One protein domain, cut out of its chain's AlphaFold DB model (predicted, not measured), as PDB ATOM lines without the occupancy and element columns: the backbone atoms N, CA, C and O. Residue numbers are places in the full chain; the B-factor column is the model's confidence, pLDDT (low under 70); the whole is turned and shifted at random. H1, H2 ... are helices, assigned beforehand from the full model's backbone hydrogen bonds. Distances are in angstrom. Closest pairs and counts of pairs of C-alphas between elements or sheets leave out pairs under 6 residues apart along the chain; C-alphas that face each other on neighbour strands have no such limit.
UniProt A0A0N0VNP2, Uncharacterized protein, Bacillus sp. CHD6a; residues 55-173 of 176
ATOM      1  N   ILE A  55      73.358 -82.406  39.527       81.62
ATOM      2  CA  ILE A  55      72.161 -82.322  40.389       81.62
ATOM      3  C   ILE A  55      72.292 -83.097  41.708       81.62
ATOM      4  O   ILE A  55      71.985 -82.571  42.773       81.62
ATOM      5  N   ASN A  56      72.866 -84.305  41.678       81.62
ATOM      6  CA  ASN A  56      73.158 -85.065  42.900       81.62
ATOM      7  C   ASN A  56      74.175 -84.344  43.786       81.62
ATOM      8  O   ASN A  56      74.100 -84.394  45.012       81.62
ATOM      9  N   THR A  57      75.137 -83.659  43.167       83.06
ATOM     10  CA  THR A  57      76.146 -82.897  43.906       83.06
ATOM     11  C   THR A  57      75.507 -81.696  44.593       83.06
ATOM     12  O   THR A  57      75.712 -81.503  45.789       83.06
ATOM     13  N   SER A  58      74.701 -80.910  43.874       86.69
ATOM     14  CA  SER A  58      74.022 -79.745  44.444       86.69
ATOM     15  C   SER A  58      72.986 -80.136  45.501       86.69
ATOM     16  O   SER A  58      72.907 -79.471  46.532       86.69
ATOM     17  N   TYR A  59      72.282 -81.257  45.331       89.94
ATOM     18  CA  TYR A  59      71.365 -81.778  46.346       89.94
ATOM     19  C   TYR A  59      72.094 -82.189  47.634       89.94
ATOM     20  O   TYR A  59      71.717 -81.762  48.726       89.94
ATOM     21  N   ASN A  60      73.199 -82.934  47.521       88.31
ATOM     22  CA  ASN A  60      74.015 -83.311  48.680       88.31
ATOM     23  C   ASN A  60      74.615 -82.089  49.399       88.31
ATOM     24  O   ASN A  60      74.737 -82.092  50.626       88.31
ATOM     25  N   LEU A  61      74.947 -81.018  48.667       87.56
ATOM     26  CA  LEU A  61      75.363 -79.753  49.277       87.56
ATOM     27  C   LEU A  61      74.247 -79.149  50.139       87.56
ATOM     28  O   LEU A  61      74.529 -78.725  51.260       87.56
ATOM     29  N   VAL A  62      72.995 -79.162  49.670       90.44
ATOM     30  CA  VAL A  62      71.840 -78.696  50.456       90.44
ATOM     31  C   VAL A  62      71.615 -79.567  51.693       90.44
ATOM     32  O   VAL A  62      71.442 -79.012  52.775       90.44
ATOM     33  N   LEU A  63      71.698 -80.898  51.575       91.38
ATOM     34  CA  LEU A  63      71.579 -81.808  52.726       91.38
ATOM     35  C   LEU A  63      72.657 -81.561  53.787       91.38
ATOM     36  O   LEU A  63      72.376 -81.609  54.980       91.38
ATOM     37  N   SER A  64      73.893 -81.291  53.359       90.62
ATOM     38  CA  SER A  64      74.992 -80.994  54.282       90.62
ATOM     39  C   SER A  64      74.866 -79.614  54.937       90.62
ATOM     40  O   SER A  64      75.295 -79.420  56.073       90.62
ATOM     41  N   LYS A  65      74.307 -78.640  54.207       92.56
ATOM     42  CA  LYS A  65      74.148 -77.252  54.639       92.56
ATOM     43  C   LYS A  65      73.003 -76.592  53.853       92.56
ATOM     44  O   LYS A  65      73.236 -76.137  52.728       92.56
ATOM     45  N   PRO A  66      71.800 -76.442  54.432       91.81
ATOM     46  CA  PRO A  66      70.626 -75.947  53.712       91.81
ATOM     47  C   PRO A  66      70.582 -74.412  53.620       91.81
ATOM     48  O   PRO A  66      69.567 -73.783  53.921       91.81
ATOM     49  N   SER A  67      71.689 -73.780  53.210       89.12
ATOM     50  CA  SER A  67      71.739 -72.325  53.026       89.12
ATOM     51  C   SER A  67      70.957 -71.884  51.792       89.12
ATOM     52  O   SER A  67      70.745 -72.656  50.854       89.12
ATOM     53  N   LYS A  68      70.571 -70.603  51.771       89.06
ATOM     54  CA  LYS A  68      69.937 -69.981  50.606       89.06
ATOM     55  C   LYS A  68      70.778 -70.167  49.340       89.06
ATOM     56  O   LYS A  68      70.226 -70.564  48.320       89.06
ATOM     57  N   GLU A  69      72.099 -69.968  49.414       86.50
ATOM     58  CA  GLU A  69      72.963 -70.121  48.236       86.50
ATOM     59  C   GLU A  69      72.983 -71.561  47.711       86.50
ATOM     60  O   GLU A  69      72.959 -71.774  46.503       86.50
ATOM     61  N   ASN A  70      72.994 -72.559  48.602       84.62
ATOM     62  CA  ASN A  70      72.989 -73.963  48.191       84.62
ATOM     63  C   ASN A  70      71.649 -74.364  47.557       84.62
ATOM     64  O   ASN A  70      71.641 -75.097  46.568       84.62
ATOM     65  N   LYS A  71      70.520 -73.858  48.074       87.69
ATOM     66  CA  LYS A  71      69.196 -74.087  47.469       87.69
ATOM     67  C   LYS A  71      69.059 -73.397  46.109       87.69
ATOM     68  O   LYS A  71      68.523 -73.990  45.179       87.69
ATOM     69  N   GLU A  72      69.578 -72.177  45.967       86.69
ATOM     70  CA  GLU A  72      69.632 -71.476  44.676       86.69
ATOM     71  C   GLU A  72      70.535 -72.207  43.675       86.69
ATOM     72  O   GLU A  72      70.179 -72.340  42.507       86.69
ATOM     73  N   LEU A  73      71.671 -72.751  44.123       83.81
ATOM     74  CA  LEU A  73      72.529 -73.590  43.287       83.81
ATOM     75  C   LEU A  73      71.793 -74.847  42.806       83.81
ATOM     76  O   LEU A  73      71.896 -75.185  41.627       83.81
ATOM     77  N   LEU A  74      71.049 -75.525  43.685       86.06
ATOM     78  CA  LEU A  74      70.226 -76.683  43.326       86.06
ATOM     79  C   LEU A  74      69.161 -76.317  42.281       86.06
ATOM     80  O   LEU A  74      69.048 -77.004  41.263       86.06
ATOM     81  N   LEU A  75      68.446 -75.204  42.479       87.56
ATOM     82  CA  LEU A  75      67.453 -74.712  41.522       87.56
ATOM     83  C   LEU A  75      68.088 -74.420  40.155       87.56
ATOM     84  O   LEU A  75      67.662 -74.995  39.161       87.56
ATOM     85  N   ASN A  76      69.158 -73.621  40.112       81.94
ATOM     86  CA  ASN A  76      69.851 -73.272  38.865       81.94
ATOM     87  C   ASN A  76      70.401 -74.511  38.143       81.94
ATOM     88  O   ASN A  76      70.424 -74.580  36.917       81.94
ATOM     89  N   THR A  77      70.857 -75.505  38.910       83.94
ATOM     90  CA  THR A  77      71.316 -76.782  38.354       83.94
ATOM     91  C   THR A  77      70.162 -77.544  37.703       83.94
ATOM     92  O   THR A  77      70.350 -78.150  36.654       83.94
ATOM     93  N   THR A  78      68.966 -77.479  38.287       87.06
ATOM     94  CA  THR A  78      67.762 -78.090  37.708       87.06
ATOM     95  C   THR A  78      67.309 -77.345  36.458       87.06
ATOM     96  O   THR A  78      67.023 -77.982  35.456       87.06
ATOM     97  N   GLU A  79      67.310 -76.008  36.470       86.38
ATOM     98  CA  GLU A  79      66.968 -75.192  35.292       86.38
ATOM     99  C   GLU A  79      67.895 -75.506  34.105       86.38
ATOM    100  O   GLU A  79      67.472 -75.534  32.947       86.38
ATOM    101  N   TYR A  80      69.169 -75.791  34.390       80.31
ATOM    102  CA  TYR A  80      70.114 -76.265  33.387       80.31
ATOM    103  C   TYR A  80      69.722 -77.644  32.828       80.31
ATOM    104  O   TYR A  80      69.724 -77.819  31.610       80.31
ATOM    105  N   VAL A  81      69.336 -78.596  33.686       82.69
ATOM    106  CA  VAL A  81      68.837 -79.917  33.260       82.69
ATOM    107  C   VAL A  81      67.570 -79.781  32.404       82.69
ATOM    108  O   VAL A  81      67.540 -80.319  31.297       82.69
ATOM    109  N   ASP A  82      66.585 -78.990  32.843       85.88
ATOM    110  CA  ASP A  82      65.361 -78.684  32.085       85.88
ATOM    111  C   ASP A  82      65.679 -78.122  30.702       85.88
ATOM    112  O   ASP A  82      65.120 -78.566  29.704       85.88
ATOM    113  N   THR A  83      66.621 -77.179  30.620       82.38
ATOM    114  CA  THR A  83      67.028 -76.582  29.341       82.38
ATOM    115  C   THR A  83      67.496 -77.652  28.359       82.38
ATOM    116  O   THR A  83      67.192 -77.571  27.167       82.38
ATOM    117  N   ILE A  84      68.217 -78.670  28.831       78.19
ATOM    118  CA  ILE A  84      68.680 -79.746  27.957       78.19
ATOM    119  C   ILE A  84      67.538 -80.692  27.583       78.19
ATOM    120  O   ILE A  84      67.414 -81.007  26.400       78.19
ATOM    121  N   ILE A  85      66.687 -81.091  28.532       82.50
ATOM    122  CA  ILE A  85      65.504 -81.923  28.249       82.50
ATOM    123  C   ILE A  85      64.630 -81.254  27.183       82.50
ATOM    124  O   ILE A  85      64.312 -81.848  26.154       82.50
ATOM    125  N   GLN A  86      64.310 -79.978  27.384       81.00
ATOM    126  CA  GLN A  86      63.514 -79.180  26.456       81.00
ATOM    127  C   GLN A  86      64.206 -79.034  25.097       81.00
ATOM    128  O   GLN A  86      63.550 -79.128  24.063       81.00
ATOM    129  N   THR A  87      65.528 -78.840  25.073       77.38
ATOM    130  CA  THR A  87      66.289 -78.801  23.815       77.38
ATOM    131  C   THR A  87      66.209 -80.140  23.089       77.38
ATOM    132  O   THR A  87      66.002 -80.162  21.882       77.38
ATOM    133  N   HIS A  88      66.325 -81.260  23.804       77.06
ATOM    134  CA  HIS A  88      66.185 -82.588  23.221       77.06
ATOM    135  C   HIS A  88      64.797 -82.785  22.593       77.06
ATOM    136  O   HIS A  88      64.718 -83.191  21.435       77.06
ATOM    137  N   ILE A  89      63.728 -82.418  23.307       79.31
ATOM    138  CA  ILE A  89      62.342 -82.455  22.807       79.31
ATOM    139  C   ILE A  89      62.210 -81.643  21.513       79.31
ATOM    140  O   ILE A  89      61.748 -82.168  20.505       79.31
ATOM    141  N   LEU A  90      62.681 -80.393  21.498       77.19
ATOM    142  CA  LEU A  90      62.600 -79.518  20.317       77.19
ATOM    143  C   LEU A  90      63.395 -80.041  19.107       77.19
ATOM    144  O   LEU A  90      63.114 -79.662  17.976       77.19
ATOM    145  N   LEU A  91      64.405 -80.885  19.333       73.31
ATOM    146  CA  LEU A  91      65.232 -81.493  18.284       73.31
ATOM    147  C   LEU A  91      64.713 -82.860  17.805       73.31
ATOM    148  O   LEU A  91      65.310 -83.451  16.897       73.31
ATOM    149  N   THR A  92      63.686 -83.417  18.448       74.38
ATOM    150  CA  THR A  92      63.236 -84.803  18.219       74.38
ATOM    151  C   THR A  92      61.738 -84.946  17.984       74.38
ATOM    152  O   THR A  92      61.349 -85.894  17.309       74.38
ATOM    153  N   VAL A  93      60.918 -84.019  18.481       75.38
ATOM    154  CA  VAL A  93      59.464 -83.995  18.289       75.38
ATOM    155  C   VAL A  93      59.108 -82.993  17.195       75.38
ATOM    156  O   VAL A  93      59.604 -81.865  17.206       75.38
ATOM    157  N   ASP A  94      58.231 -83.380  16.266       74.25
ATOM    158  CA  ASP A  94      57.764 -82.466  15.221       74.25
ATOM    159  C   ASP A  94      56.973 -81.291  15.819       74.25
ATOM    160  O   ASP A  94      56.115 -81.454  16.688       74.25
ATOM    161  N   GLU A  95      57.215 -80.089  15.295       69.50
ATOM    162  CA  GLU A  95      56.580 -78.846  15.756       69.50
ATOM    163  C   GLU A  95      55.044 -78.915  15.707       69.50
ATOM    164  O   GLU A  95      54.371 -78.490  16.644       69.50
ATOM    165  N   SER A  96      54.483 -79.554  14.673       71.56
ATOM    166  CA  SER A  96      53.030 -79.761  14.556       71.56
ATOM    167  C   SER A  96      52.435 -80.545  15.734       71.56
ATOM    168  O   SER A  96      51.343 -80.221  16.195       71.56
ATOM    169  N   ILE A  97      53.164 -81.515  16.299       74.94
ATOM    170  CA  ILE A  97      52.717 -82.276  17.473       74.94
ATOM    171  C   ILE A  97      52.692 -81.366  18.707       74.94
ATOM    172  O   ILE A  97      51.713 -81.365  19.461       74.94
ATOM    173  N   LEU A  98      53.742 -80.561  18.905       73.75
ATOM    174  CA  LEU A  98      53.835 -79.606  20.016       73.75
ATOM    175  C   LEU A  98      52.669 -78.605  19.995       73.75
ATOM    176  O   LEU A  98      52.053 -78.339  21.036       73.75
ATOM    177  N   GLU A  99      52.326 -78.088  18.816       74.69
ATOM    178  CA  GLU A  99      51.269 -77.093  18.642       74.69
ATOM    179  C   GLU A  99      49.854 -77.687  18.677       74.69
ATOM    180  O   GLU A  99      48.981 -77.148  19.364       74.69
ATOM    181  N   GLU A 100      49.603 -78.790  17.972       79.00
ATOM    182  CA  GLU A 100      48.247 -79.319  17.775       79.00
ATOM    183  C   GLU A 100      47.794 -80.228  18.925       79.00
ATOM    184  O   GLU A 100      46.685 -80.058  19.447       79.00
ATOM    185  N   LYS A 101      48.649 -81.166  19.359       79.75
ATOM    186  CA  LYS A 101      48.318 -82.153  20.404       79.75
ATOM    187  C   LYS A 101      48.444 -81.543  21.798       79.75
ATOM    188  O   LYS A 101      47.518 -81.645  22.604       79.75
ATOM    189  N   TYR A 102      49.553 -80.859  22.071       70.75
ATOM    190  CA  TYR A 102      49.848 -80.340  23.413       70.75
ATOM    191  C   TYR A 102      49.493 -78.867  23.611       70.75
ATOM    192  O   TYR A 102      49.482 -78.393  24.750       70.75
ATOM    193  N   LYS A 103      49.170 -78.132  22.536       76.12
ATOM    194  CA  LYS A 103      48.897 -76.682  22.580       76.12
ATOM    195  C   LYS A 103      50.043 -75.899  23.228       76.12
ATOM    196  O   LYS A 103      49.830 -74.858  23.861       76.12
ATOM    197  N   LEU A 104      51.266 -76.403  23.082       70.62
ATOM    198  CA  LEU A 104      52.463 -75.834  23.674       70.62
ATOM    199  C   LEU A 104      53.054 -74.805  22.723       70.62
ATOM    200  O   LEU A 104      53.802 -75.128  21.814       70.62
ATOM    201  N   LYS A 105      52.751 -73.534  22.988       63.66
ATOM    202  CA  LYS A 105      53.395 -72.403  22.298       63.66
ATOM    203  C   LYS A 105      54.826 -72.145  22.772       63.66
ATOM    204  O   LYS A 105      55.554 -71.398  22.134       63.66
ATOM    205  N   ASP A 106      55.184 -72.670  23.946       67.69
ATOM    206  CA  ASP A 106      56.503 -72.506  24.555       67.69
ATOM    207  C   ASP A 106      56.753 -73.621  25.584       67.69
ATOM    208  O   ASP A 106      56.216 -73.584  26.697       67.69
ATOM    209  N   ILE A 107      57.566 -74.620  25.218       70.81
ATOM    210  CA  ILE A 107      57.926 -75.740  26.104       70.81
ATOM    211  C   ILE A 107      58.667 -75.261  27.361       70.81
ATOM    212  O   ILE A 107      58.565 -75.912  28.398       70.81
ATOM    213  N   LYS A 108      59.316 -74.084  27.322       69.00
ATOM    214  CA  LYS A 108      60.068 -73.515  28.457       69.00
ATOM    215  C   LYS A 108      59.192 -73.196  29.664       69.00
ATOM    216  O   LYS A 108      59.706 -72.994  30.760       69.00
ATOM    217  N   LYS A 109      57.871 -73.137  29.476       73.44
ATOM    218  CA  LYS A 109      56.905 -72.968  30.569       73.44
ATOM    219  C   LYS A 109      56.683 -74.241  31.385       73.44
ATOM    220  O   LYS A 109      56.084 -74.148  32.450       73.44
ATOM    221  N   ASN A 110      57.148 -75.395  30.905       77.94
ATOM    222  CA  ASN A 110      57.097 -76.669  31.615       77.94
ATOM    223  C   ASN A 110      58.511 -77.027  32.072       77.94
ATOM    224  O   ASN A 110      59.408 -77.189  31.243       77.94
ATOM    225  N   GLY A 111      58.709 -77.162  33.378       87.62
ATOM    226  CA  GLY A 111      60.014 -77.450  33.964       87.62
ATOM    227  C   GLY A 111      59.895 -78.256  35.244       87.62
ATOM    228  O   GLY A 111      58.918 -78.120  35.981       87.62
ATOM    229  N   LEU A 112      60.895 -79.090  35.504       91.56
ATOM    230  CA  LEU A 112      61.093 -79.754  36.787       91.56
ATOM    231  C   LEU A 112      61.713 -78.787  37.813       91.56
ATOM    232  O   LEU A 112      61.618 -79.004  39.025       91.56
ATOM    233  N   ALA A 113      62.344 -77.703  37.349       89.94
ATOM    234  CA  ALA A 113      62.861 -76.628  38.177       89.94
ATOM    235  C   ALA A 113      61.722 -75.805  38.790       89.94
ATOM    236  O   ALA A 113      61.060 -75.002  38.132       89.94
ATOM    237  N   ASN A 114      61.522 -75.973  40.098       89.12
ATOM    238  CA  ASN A 114      60.426 -75.342  40.817       89.12
ATOM    239  C   ASN A 114      60.936 -74.436  41.941       89.12
ATOM    240  O   ASN A 114      61.620 -74.874  42.867       89.12
ATOM    241  N   LYS A 115      60.549 -73.156  41.916       89.31
ATOM    242  CA  LYS A 115      60.966 -72.171  42.932       89.31
ATOM    243  C   LYS A 115      60.498 -72.518  44.347       89.31
ATOM    244  O   LYS A 115      61.070 -71.996  45.304       89.31
ATOM    245  N   LYS A 116      59.503 -73.398  44.509       88.38
ATOM    246  CA  LYS A 116      59.076 -73.904  45.824       88.38
ATOM    247  C   LYS A 116      60.188 -74.663  46.553       88.38
ATOM    248  O   LYS A 116      60.248 -74.581  47.774       88.38
ATOM    249  N   LEU A 117      61.156 -75.247  45.835       84.38
ATOM    250  CA  LEU A 117      62.360 -75.857  46.426       84.38
ATOM    251  C   LEU A 117      63.127 -74.900  47.350       84.38
ATOM    252  O   LEU A 117      63.732 -75.325  48.332       84.38
ATOM    253  N   LEU A 118      63.091 -73.593  47.063       87.38
ATOM    254  CA  LEU A 118      63.760 -72.583  47.887       87.38
ATOM    255  C   LEU A 118      63.119 -72.441  49.276       87.38
ATOM    256  O   LEU A 118      63.792 -72.005  50.213       87.38
ATOM    257  N   LYS A 119      61.837 -72.801  49.405       90.19
ATOM    258  CA  LYS A 119      61.050 -72.679  50.635       90.19
ATOM    259  C   LYS A 119      61.134 -73.911  51.532       90.19
ATOM    260  O   LYS A 119      60.989 -73.749  52.736       90.19
ATOM    261  N   LEU A 120      61.428 -75.086  50.970       89.25
ATOM    262  CA  LEU A 120      61.500 -76.341  51.724       89.25
ATOM    263  C   LEU A 120      62.474 -76.248  52.899       89.25
ATOM    264  O   LEU A 120      63.613 -75.784  52.749       89.25
ATOM    265  N   ASN A 121      62.063 -76.738  54.057       91.06
ATOM    266  CA  ASN A 121      62.906 -76.921  55.219       91.06
ATOM    267  C   ASN A 121      63.595 -78.293  55.174       91.06
ATOM    268  O   ASN A 121      63.056 -79.300  55.605       91.06
ATOM    269  N   PHE A 122      64.849 -78.337  54.728       90.62
ATOM    270  CA  PHE A 122      65.618 -79.586  54.632       90.62
ATOM    271  C   PHE A 122      66.021 -80.197  55.986       90.62
ATOM    272  O   PHE A 122      66.664 -81.243  56.013       90.62
ATOM    273  N   GLU A 123      65.673 -79.579  57.112       88.81
ATOM    274  CA  GLU A 123      65.765 -80.220  58.428       88.81
ATOM    275  C   GLU A 123      64.492 -81.013  58.759       88.81
ATOM    276  O   GLU A 123      64.549 -81.982  59.521       88.81
ATOM    277  N   ASP A 124      63.363 -80.682  58.133       91.56
ATOM    278  CA  ASP A 124      62.107 -81.402  58.291       91.56
ATOM    279  C   ASP A 124      62.128 -82.737  57.502       91.56
ATOM    280  O   ASP A 124      62.613 -82.788  56.364       91.56
ATOM    281  N   PRO A 125      61.701 -83.870  58.095       90.88
ATOM    282  CA  PRO A 125      61.687 -85.161  57.406       90.88
ATOM    283  C   PRO A 125      60.729 -85.240  56.208       90.88
ATOM    284  O   PRO A 125      61.058 -85.920  55.235       90.88
ATOM    285  N   LEU A 126      59.571 -84.575  56.261       90.50
ATOM    286  CA  LEU A 126      58.580 -84.591  55.183       90.50
ATOM    287  C   LEU A 126      59.094 -83.790  53.986       90.50
ATOM    288  O   LEU A 126      59.124 -84.311  52.872       90.50
ATOM    289  N   ASP A 127      59.606 -82.583  54.222       90.88
ATOM    290  CA  ASP A 127      60.207 -81.758  53.168       90.88
ATOM    291  C   ASP A 127      61.424 -82.434  52.533       90.88
ATOM    292  O   ASP A 127      61.609 -82.378  51.314       90.88
ATOM    293  N   ARG A 128      62.240 -83.139  53.328       90.38
ATOM    294  CA  ARG A 128      63.333 -83.967  52.795       90.38
ATOM    295  C   ARG A 128      62.831 -85.117  51.933       90.38
ATOM    296  O   ARG A 128      63.427 -85.373  50.887       90.38
ATOM    297  N   SER A 129      61.763 -85.794  52.349       92.50
ATOM    298  CA  SER A 129      61.139 -86.863  51.564       92.50
ATOM    299  C   SER A 129      60.610 -86.326  50.231       92.50
ATOM    300  O   SER A 129      60.922 -86.888  49.182       92.50
ATOM    301  N   ASN A 130      59.904 -85.192  50.251       92.19
ATOM    302  CA  ASN A 130      59.394 -84.524  49.051       92.19
ATOM    303  C   ASN A 130      60.537 -84.087  48.122       92.19
ATOM    304  O   ASN A 130      60.505 -84.355  46.922       92.19
ATOM    305  N   ALA A 131      61.599 -83.493  48.675       91.50
ATOM    306  CA  ALA A 131      62.783 -83.119  47.906       91.50
ATOM    307  C   ALA A 131      63.506 -84.342  47.313       91.50
ATOM    308  O   ALA A 131      64.038 -84.266  46.210       91.50
ATOM    309  N   SER A 132      63.536 -85.477  48.015       92.31
ATOM    310  CA  SER A 132      64.128 -86.714  47.492       92.31
ATOM    311  C   SER A 132      63.288 -87.327  46.370       92.31
ATOM    312  O   SER A 132      63.856 -87.819  45.397       92.31
ATOM    313  N   ALA A 133      61.957 -87.302  46.486       93.06
ATOM    314  CA  ALA A 133      61.053 -87.779  45.441       93.06
ATOM    315  C   ALA A 133      61.195 -86.935  44.165       93.06
ATOM    316  O   ALA A 133      61.423 -87.475  43.084       93.06
ATOM    317  N   TRP A 134      61.191 -85.606  44.316       94.31
ATOM    318  CA  TRP A 134      61.489 -84.670  43.232       94.31
ATOM    319  C   TRP A 134      62.848 -84.952  42.572       94.31
ATOM    320  O   TRP A 134      62.935 -85.026  41.346       94.31
ATOM    321  N   LEU A 135      63.908 -85.158  43.364       92.75
ATOM    322  CA  LEU A 135      65.239 -85.461  42.832       92.75
ATOM    323  C   LEU A 135      65.229 -86.744  41.992       92.75
ATOM    324  O   LEU A 135      65.873 -86.785  40.945       92.75
ATOM    325  N   GLY A 136      64.497 -87.773  42.430       91.44
ATOM    326  CA  GLY A 136      64.339 -89.025  41.689       91.44
ATOM    327  C   GLY A 136      63.786 -88.806  40.280       91.44
ATOM    328  O   GLY A 136      64.335 -89.345  39.322       91.44
ATOM    329  N   ILE A 137      62.771 -87.945  40.144       92.56
ATOM    330  CA  ILE A 137      62.200 -87.566  38.844       92.56
ATOM    331  C   ILE A 137      63.262 -86.887  37.969       92.56
ATOM    332  O   ILE A 137      63.493 -87.310  36.838       92.56
ATOM    333  N   VAL A 138      63.957 -85.869  38.493       90.81
ATOM    334  CA  VAL A 138      64.987 -85.134  37.732       90.81
ATOM    335  C   VAL A 138      66.109 -86.063  37.260       90.81
ATOM    336  O   VAL A 138      66.540 -85.976  36.111       90.81
ATOM    337  N   LEU A 139      66.569 -86.972  38.123       87.31
ATOM    338  CA  LEU A 139      67.604 -87.946  37.778       87.31
ATOM    339  C   LEU A 139      67.151 -88.911  36.680       87.31
ATOM    340  O   LEU A 139      67.931 -89.174  35.767       87.31
ATOM    341  N   ASN A 140      65.900 -89.378  36.724       87.56
ATOM    342  CA  ASN A 140      65.343 -90.245  35.688       87.56
ATOM    343  C   ASN A 140      65.353 -89.563  34.306       87.56
ATOM    344  O   ASN A 140      65.752 -90.168  33.309       87.56
ATOM    345  N   PHE A 141      65.001 -88.273  34.237       86.62
ATOM    346  CA  PHE A 141      65.098 -87.510  32.987       86.62
ATOM    347  C   PHE A 141      66.543 -87.283  32.536       86.62
ATOM    348  O   PHE A 141      66.864 -87.395  31.356       86.62
ATOM    349  N   GLN A 142      67.444 -87.015  33.478       78.69
ATOM    350  CA  GLN A 142      68.862 -86.847  33.177       78.69
ATOM    351  C   GLN A 142      69.495 -88.123  32.585       78.69
ATOM    352  O   GLN A 142      70.449 -88.026  31.816       78.69
ATOM    353  N   GLU A 143      68.992 -89.311  32.933       78.81
ATOM    354  CA  GLU A 143      69.454 -90.600  32.395       78.81
ATOM    355  C   GLU A 143      68.773 -90.977  31.067       78.81
ATOM    356  O   GLU A 143      69.438 -91.467  30.144       78.81
ATOM    357  N   SER A 144      67.472 -90.709  30.934       78.44
ATOM    358  CA  SER A 144      66.675 -91.067  29.747       78.44
ATOM    359  C   SER A 144      67.067 -90.293  28.485       78.44
ATOM    360  O   SER A 144      67.106 -90.886  27.409       78.44
ATOM    361  N   ILE A 145      67.506 -89.030  28.599       73.44
ATOM    362  CA  ILE A 145      67.996 -88.237  27.445       73.44
ATOM    363  C   ILE A 145      69.146 -88.935  26.691       73.44
ATOM    364  O   ILE A 145      69.336 -88.700  25.498       73.44
ATOM    365  N   PHE A 146      69.938 -89.780  27.360       66.44
ATOM    366  CA  PHE A 146      71.107 -90.440  26.759       66.44
ATOM    367  C   PHE A 146      70.878 -91.902  26.389       66.44
ATOM    368  O   PHE A 146      71.714 -92.492  25.708       66.44
ATOM    369  N   THR A 147      69.770 -92.497  26.825       65.00
ATOM    370  CA  THR A 147      69.460 -93.914  26.586       65.00
ATOM    371  C   THR A 147      68.457 -94.112  25.449       65.00
ATOM    372  O   THR A 147      67.867 -95.182  25.361       65.00
ATOM    373  N   ILE A 148      68.326 -93.104  24.570       57.09
ATOM    374  CA  ILE A 148      67.324 -92.916  23.500       57.09
ATOM    375  C   ILE A 148      67.004 -94.219  22.746       57.09
ATOM    376  O   ILE A 148      67.537 -94.501  21.675       57.09
ATOM    377  N   ASN A 149      66.094 -94.990  23.329       56.38
ATOM    378  CA  ASN A 149      65.339 -96.079  22.720       56.38
ATOM    379  C   ASN A 149      63.827 -95.808  22.841       56.38
ATOM    380  O   ASN A 149      63.032 -96.608  22.354       56.38
ATOM    381  N   GLU A 150      63.431 -94.713  23.497       61.50
ATOM    382  CA  GLU A 150      62.036 -94.289  23.618       61.50
ATOM    383  C   GLU A 150      61.613 -93.421  22.433       61.50
ATOM    384  O   GLU A 150      62.404 -92.665  21.863       61.50
ATOM    385  N   ASP A 151      60.340 -93.555  22.073       83.56
ATOM    386  CA  ASP A 151      59.683 -92.714  21.085       83.56
ATOM    387  C   ASP A 151      59.678 -91.235  21.545       83.56
ATOM    388  O   ASP A 151      59.336 -90.962  22.701       83.56
ATOM    389  N   PRO A 152      60.048 -90.262  20.685       81.56
ATOM    390  CA  PRO A 152      60.111 -88.849  21.065       81.56
ATOM    391  C   PRO A 152      58.801 -88.266  21.615       81.56
ATOM    392  O   PRO A 152      58.849 -87.420  22.512       81.56
ATOM    393  N   GLU A 153      57.633 -88.697  21.120       84.06
ATOM    394  CA  GLU A 153      56.353 -88.237  21.674       84.06
ATOM    395  C   GLU A 153      56.114 -88.816  23.065       84.06
ATOM    396  O   GLU A 153      55.689 -88.092  23.964       84.06
ATOM    397  N   GLN A 154      56.427 -90.098  23.268       87.12
ATOM    398  CA  GLN A 154      56.312 -90.737  24.581       87.12
ATOM    399  C   GLN A 154      57.221 -90.065  25.623       87.12
ATOM    400  O   GLN A 154      56.830 -89.893  26.783       87.12
ATOM    401  N   PHE A 155      58.420 -89.639  25.215       87.75
ATOM    402  CA  PHE A 155      59.326 -88.875  26.071       87.75
ATOM    403  C   PHE A 155      58.727 -87.512  26.461       87.75
ATOM    404  O   PHE A 155      58.783 -87.114  27.627       87.75
ATOM    405  N   LEU A 156      58.095 -86.810  25.513       87.94
ATOM    406  CA  LEU A 156      57.380 -85.556  25.774       87.94
ATOM    407  C   LEU A 156      56.173 -85.750  26.707       87.94
ATOM    408  O   LEU A 156      56.001 -84.957  27.635       87.94
ATOM    409  N   ASP A 157      55.361 -86.788  26.488       88.94
ATOM    410  CA  ASP A 157      54.235 -87.146  27.363       88.94
ATOM    411  C   ASP A 157      54.710 -87.327  28.808       88.94
ATOM    412  O   ASP A 157      54.207 -86.671  29.725       88.94
ATOM    413  N   SER A 158      55.751 -88.143  28.979       90.88
ATOM    414  CA  SER A 158      56.354 -88.430  30.281       90.88
ATOM    415  C   SER A 158      56.894 -87.159  30.939       90.88
ATOM    416  O   SER A 158      56.706 -86.950  32.137       90.88
ATOM    417  N   TYR A 159      57.538 -86.273  30.170       91.19
ATOM    418  CA  TYR A 159      58.055 -85.006  30.688       91.19
ATOM    419  C   TYR A 159      56.936 -84.086  31.194       91.19
ATOM    420  O   TYR A 159      57.042 -83.535  32.287       91.19
ATOM    421  N   ILE A 160      55.839 -83.936  30.448       89.94
ATOM    422  CA  ILE A 160      54.699 -83.100  30.866       89.94
ATOM    423  C   ILE A 160      53.989 -83.686  32.091       89.94
ATOM    424  O   ILE A 160      53.528 -82.936  32.952       89.94
ATOM    425  N   GLU A 161      53.866 -85.007  32.181       92.31
ATOM    426  CA  GLU A 161      53.301 -85.661  33.362       92.31
ATOM    427  C   GLU A 161      54.175 -85.419  34.597       92.31
ATOM    428  O   GLU A 161      53.679 -84.969  35.633       92.31
ATOM    429  N   ALA A 162      55.487 -85.593  34.450       93.50
ATOM    430  CA  ALA A 162      56.451 -85.386  35.519       93.50
ATOM    431  C   ALA A 162      56.471 -83.944  36.050       93.50
ATOM    432  O   ALA A 162      56.595 -83.743  37.257       93.50
ATOM    433  N   THR A 163      56.303 -82.918  35.203       91.81
ATOM    434  CA  THR A 163      56.231 -81.527  35.698       91.81
ATOM    435  C   THR A 163      55.011 -81.295  36.591       91.81
ATOM    436  O   THR A 163      55.114 -80.604  37.606       91.81
ATOM    437  N   ARG A 164      53.869 -81.926  36.281       91.25
ATOM    438  CA  ARG A 164      52.664 -81.880  37.128       91.25
ATOM    439  C   ARG A 164      52.862 -82.643  38.434       91.25
ATOM    440  O   ARG A 164      52.412 -82.179  39.479       91.25
ATOM    441  N   GLU A 165      53.536 -83.788  38.378       93.25
ATOM    442  CA  GLU A 165      53.879 -84.573  39.565       93.25
ATOM    443  C   GLU A 165      54.803 -83.786  40.504       93.25
ATOM    444  O   GLU A 165      54.538 -83.705  41.702       93.25
ATOM    445  N   VAL A 166      55.830 -83.121  39.965       92.56
ATOM    446  CA  VAL A 166      56.713 -82.228  40.730       92.56
ATOM    447  C   VAL A 166      55.920 -81.124  41.424       92.56
ATOM    448  O   VAL A 166      56.141 -80.859  42.608       92.56
ATOM    449  N   ASP A 167      54.985 -80.487  40.717       88.62
ATOM    450  CA  ASP A 167      54.112 -79.491  41.327       88.62
ATOM    451  C   ASP A 167      53.273 -80.086  42.464       88.62
ATOM    452  O   ASP A 167      53.145 -79.449  43.507       88.62
ATOM    453  N   ALA A 168      52.728 -81.294  42.311       88.62
ATOM    454  CA  ALA A 168      51.961 -81.960  43.363       88.62
ATOM    455  C   ALA A 168      52.827 -82.294  44.593       88.62
ATOM    456  O   ALA A 168      52.453 -81.954  45.718       88.62
ATOM    457  N   ILE A 169      54.013 -82.881  44.386       89.94
ATOM    458  CA  ILE A 169      54.973 -83.219  45.451       89.94
ATOM    459  C   ILE A 169      55.337 -81.976  46.270       89.94
ATOM    460  O   ILE A 169      55.343 -82.019  47.499       89.94
ATOM    461  N   LEU A 170      55.619 -80.860  45.593       85.94
ATOM    462  CA  LEU A 170      56.063 -79.617  46.228       85.94
ATOM    463  C   LEU A 170      54.915 -78.713  46.704       85.94
ATOM    464  O   LEU A 170      55.176 -77.685  47.317       85.94
ATOM    465  N   ASN A 171      53.657 -79.047  46.406       80.62
ATOM    466  CA  ASN A 171      52.481 -78.388  46.986       80.62
ATOM    467  C   ASN A 171      52.032 -79.064  48.282       80.62
ATOM    468  O   ASN A 171      51.569 -78.380  49.188       80.62
ATOM    469  N   ASN A 172      52.220 -80.380  48.410       65.88
ATOM    470  CA  ASN A 172      51.907 -81.107  49.644       65.88
ATOM    471  C   ASN A 172      52.765 -80.662  50.847       65.88
ATOM    472  O   ASN A 172      52.444 -81.005  51.981       65.88
ATOM    473  N   SER A 173      53.848 -79.906  50.623       54.91
ATOM    474  CA  SER A 173      54.639 -79.256  51.678       54.91
ATOM    475  C   SER A 173      54.062 -77.922  52.172       54.91
ATOM    476  O   SER A 173      54.473 -77.462  53.226       54.91
TER     477      SER A 173
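This is residues 55 to 173 of the 176 residues of an uncharacterized protein of Bacillus sp. CHD6a (UniProt A0A0N0VNP2). What shape do the backbone atoms draw? Two helical hairpins, H1 with H2 and H5 with H6, are packed side by side into an elongated four-helix bundle in which H1 is much the shortest helix. Past the end of H2, the small helix H3 lies across one end, and a long stretch without a named element, residues 101 to 114, runs back along the bundle to H4, a single turn packed on H2. What is it made of, and how large is it? The printed part has 119 residues with six named helices, H1 to H6 in order along the chain, and no named strand; its class is all helix. It is compact, with a radius of gyration of the C-alphas of 14.9 A, and its C-alphas span 45 by 26 by 21 A.

Where does the first hairpin lie? H1 holds residues 55 to 64, from C-alpha 55 at (72.161, -82.322, 40.389), and is 14.2 A from first to last C-alpha. H2, the longest helix, holds residues 68 to 90 and measures 32.6 A, ending with C-alpha 90 at (62.600, -79.518, 20.317). Which short helices follow? H3 holds residues 95 to 100 and H4 holds residues 115 to 118. Where do the last two helices run? H5 holds residues 125 to 144 and measures 28.7 A. H6 holds residues 152 to 171 and measures 29.0 A, ending with C-alpha 171 at (52.481, -78.388, 46.986).

How is the bundle put together? H1, H2, H5 and H6 form a bundle, helices packed side by side, and their packing is mostly aligned. H1 and H2 are a hairpin that touches at a shallow tilt of 16 degrees, opposite ways, with Ser 58 and Leu 74 as the closest C-alphas at 5.0 A. H5 and H6 are a hairpin too, at a shallow tilt of 11 degrees, opposite ways, where the closest C-alphas, of Asn 130 and Ile 169, are 5.8 A apart. How do the two hairpins meet? H1 touches H5 at a shallow tilt of 17 degrees, opposite ways, the closest C-alphas being those of Ile 55 and Leu 139 at 7.7 A. H2, the hub, touches H5 with residues 78 to 85 alone, at a shallow tilt of 32 degrees and the same way; the closest C-alphas, of Val 81 and Gln 142, are 6.9 A apart. H2 and H6 only just touch, with 3 pairs of C-alphas within 8 A, the closest being Ile 89 and Leu 156 at 6.6 A. Where do the small helices stand? H4 touches H2, with the C-alphas of Lys 71 and Leu 118 closest at 5.7 A, and is close but not clearly touching to H5 and H6. H3 touches no helix: it and H2 meet only through their link, and it is only just apart from H6, at 8.1 A between closest C-alphas. What do the backbone N and O atoms show? In H1, H2, H3, H5 and H6 every O i to N i+4 pair is within hydrogen-bond range. H4 is too short for such a pair, and its one O i to N i+3 pair is within range.

How far does it reach? The two C-alphas farthest apart, those of Ser 96 and Glu 123, are 45.7 A apart. How is the printed part joined up? It has no cut from residue 55 to residue 173. The links H1 to H2 and H2 to H3 are tight, H4 to H5 and H5 to H6 are short, and H3 to H4 is long with 14 residues. Where is confidence low? The mean pLDDT of the printed part is 83.3, and the residues under 70 are 95, 105 to 106, 108, 146 to 150 and 172 to 173.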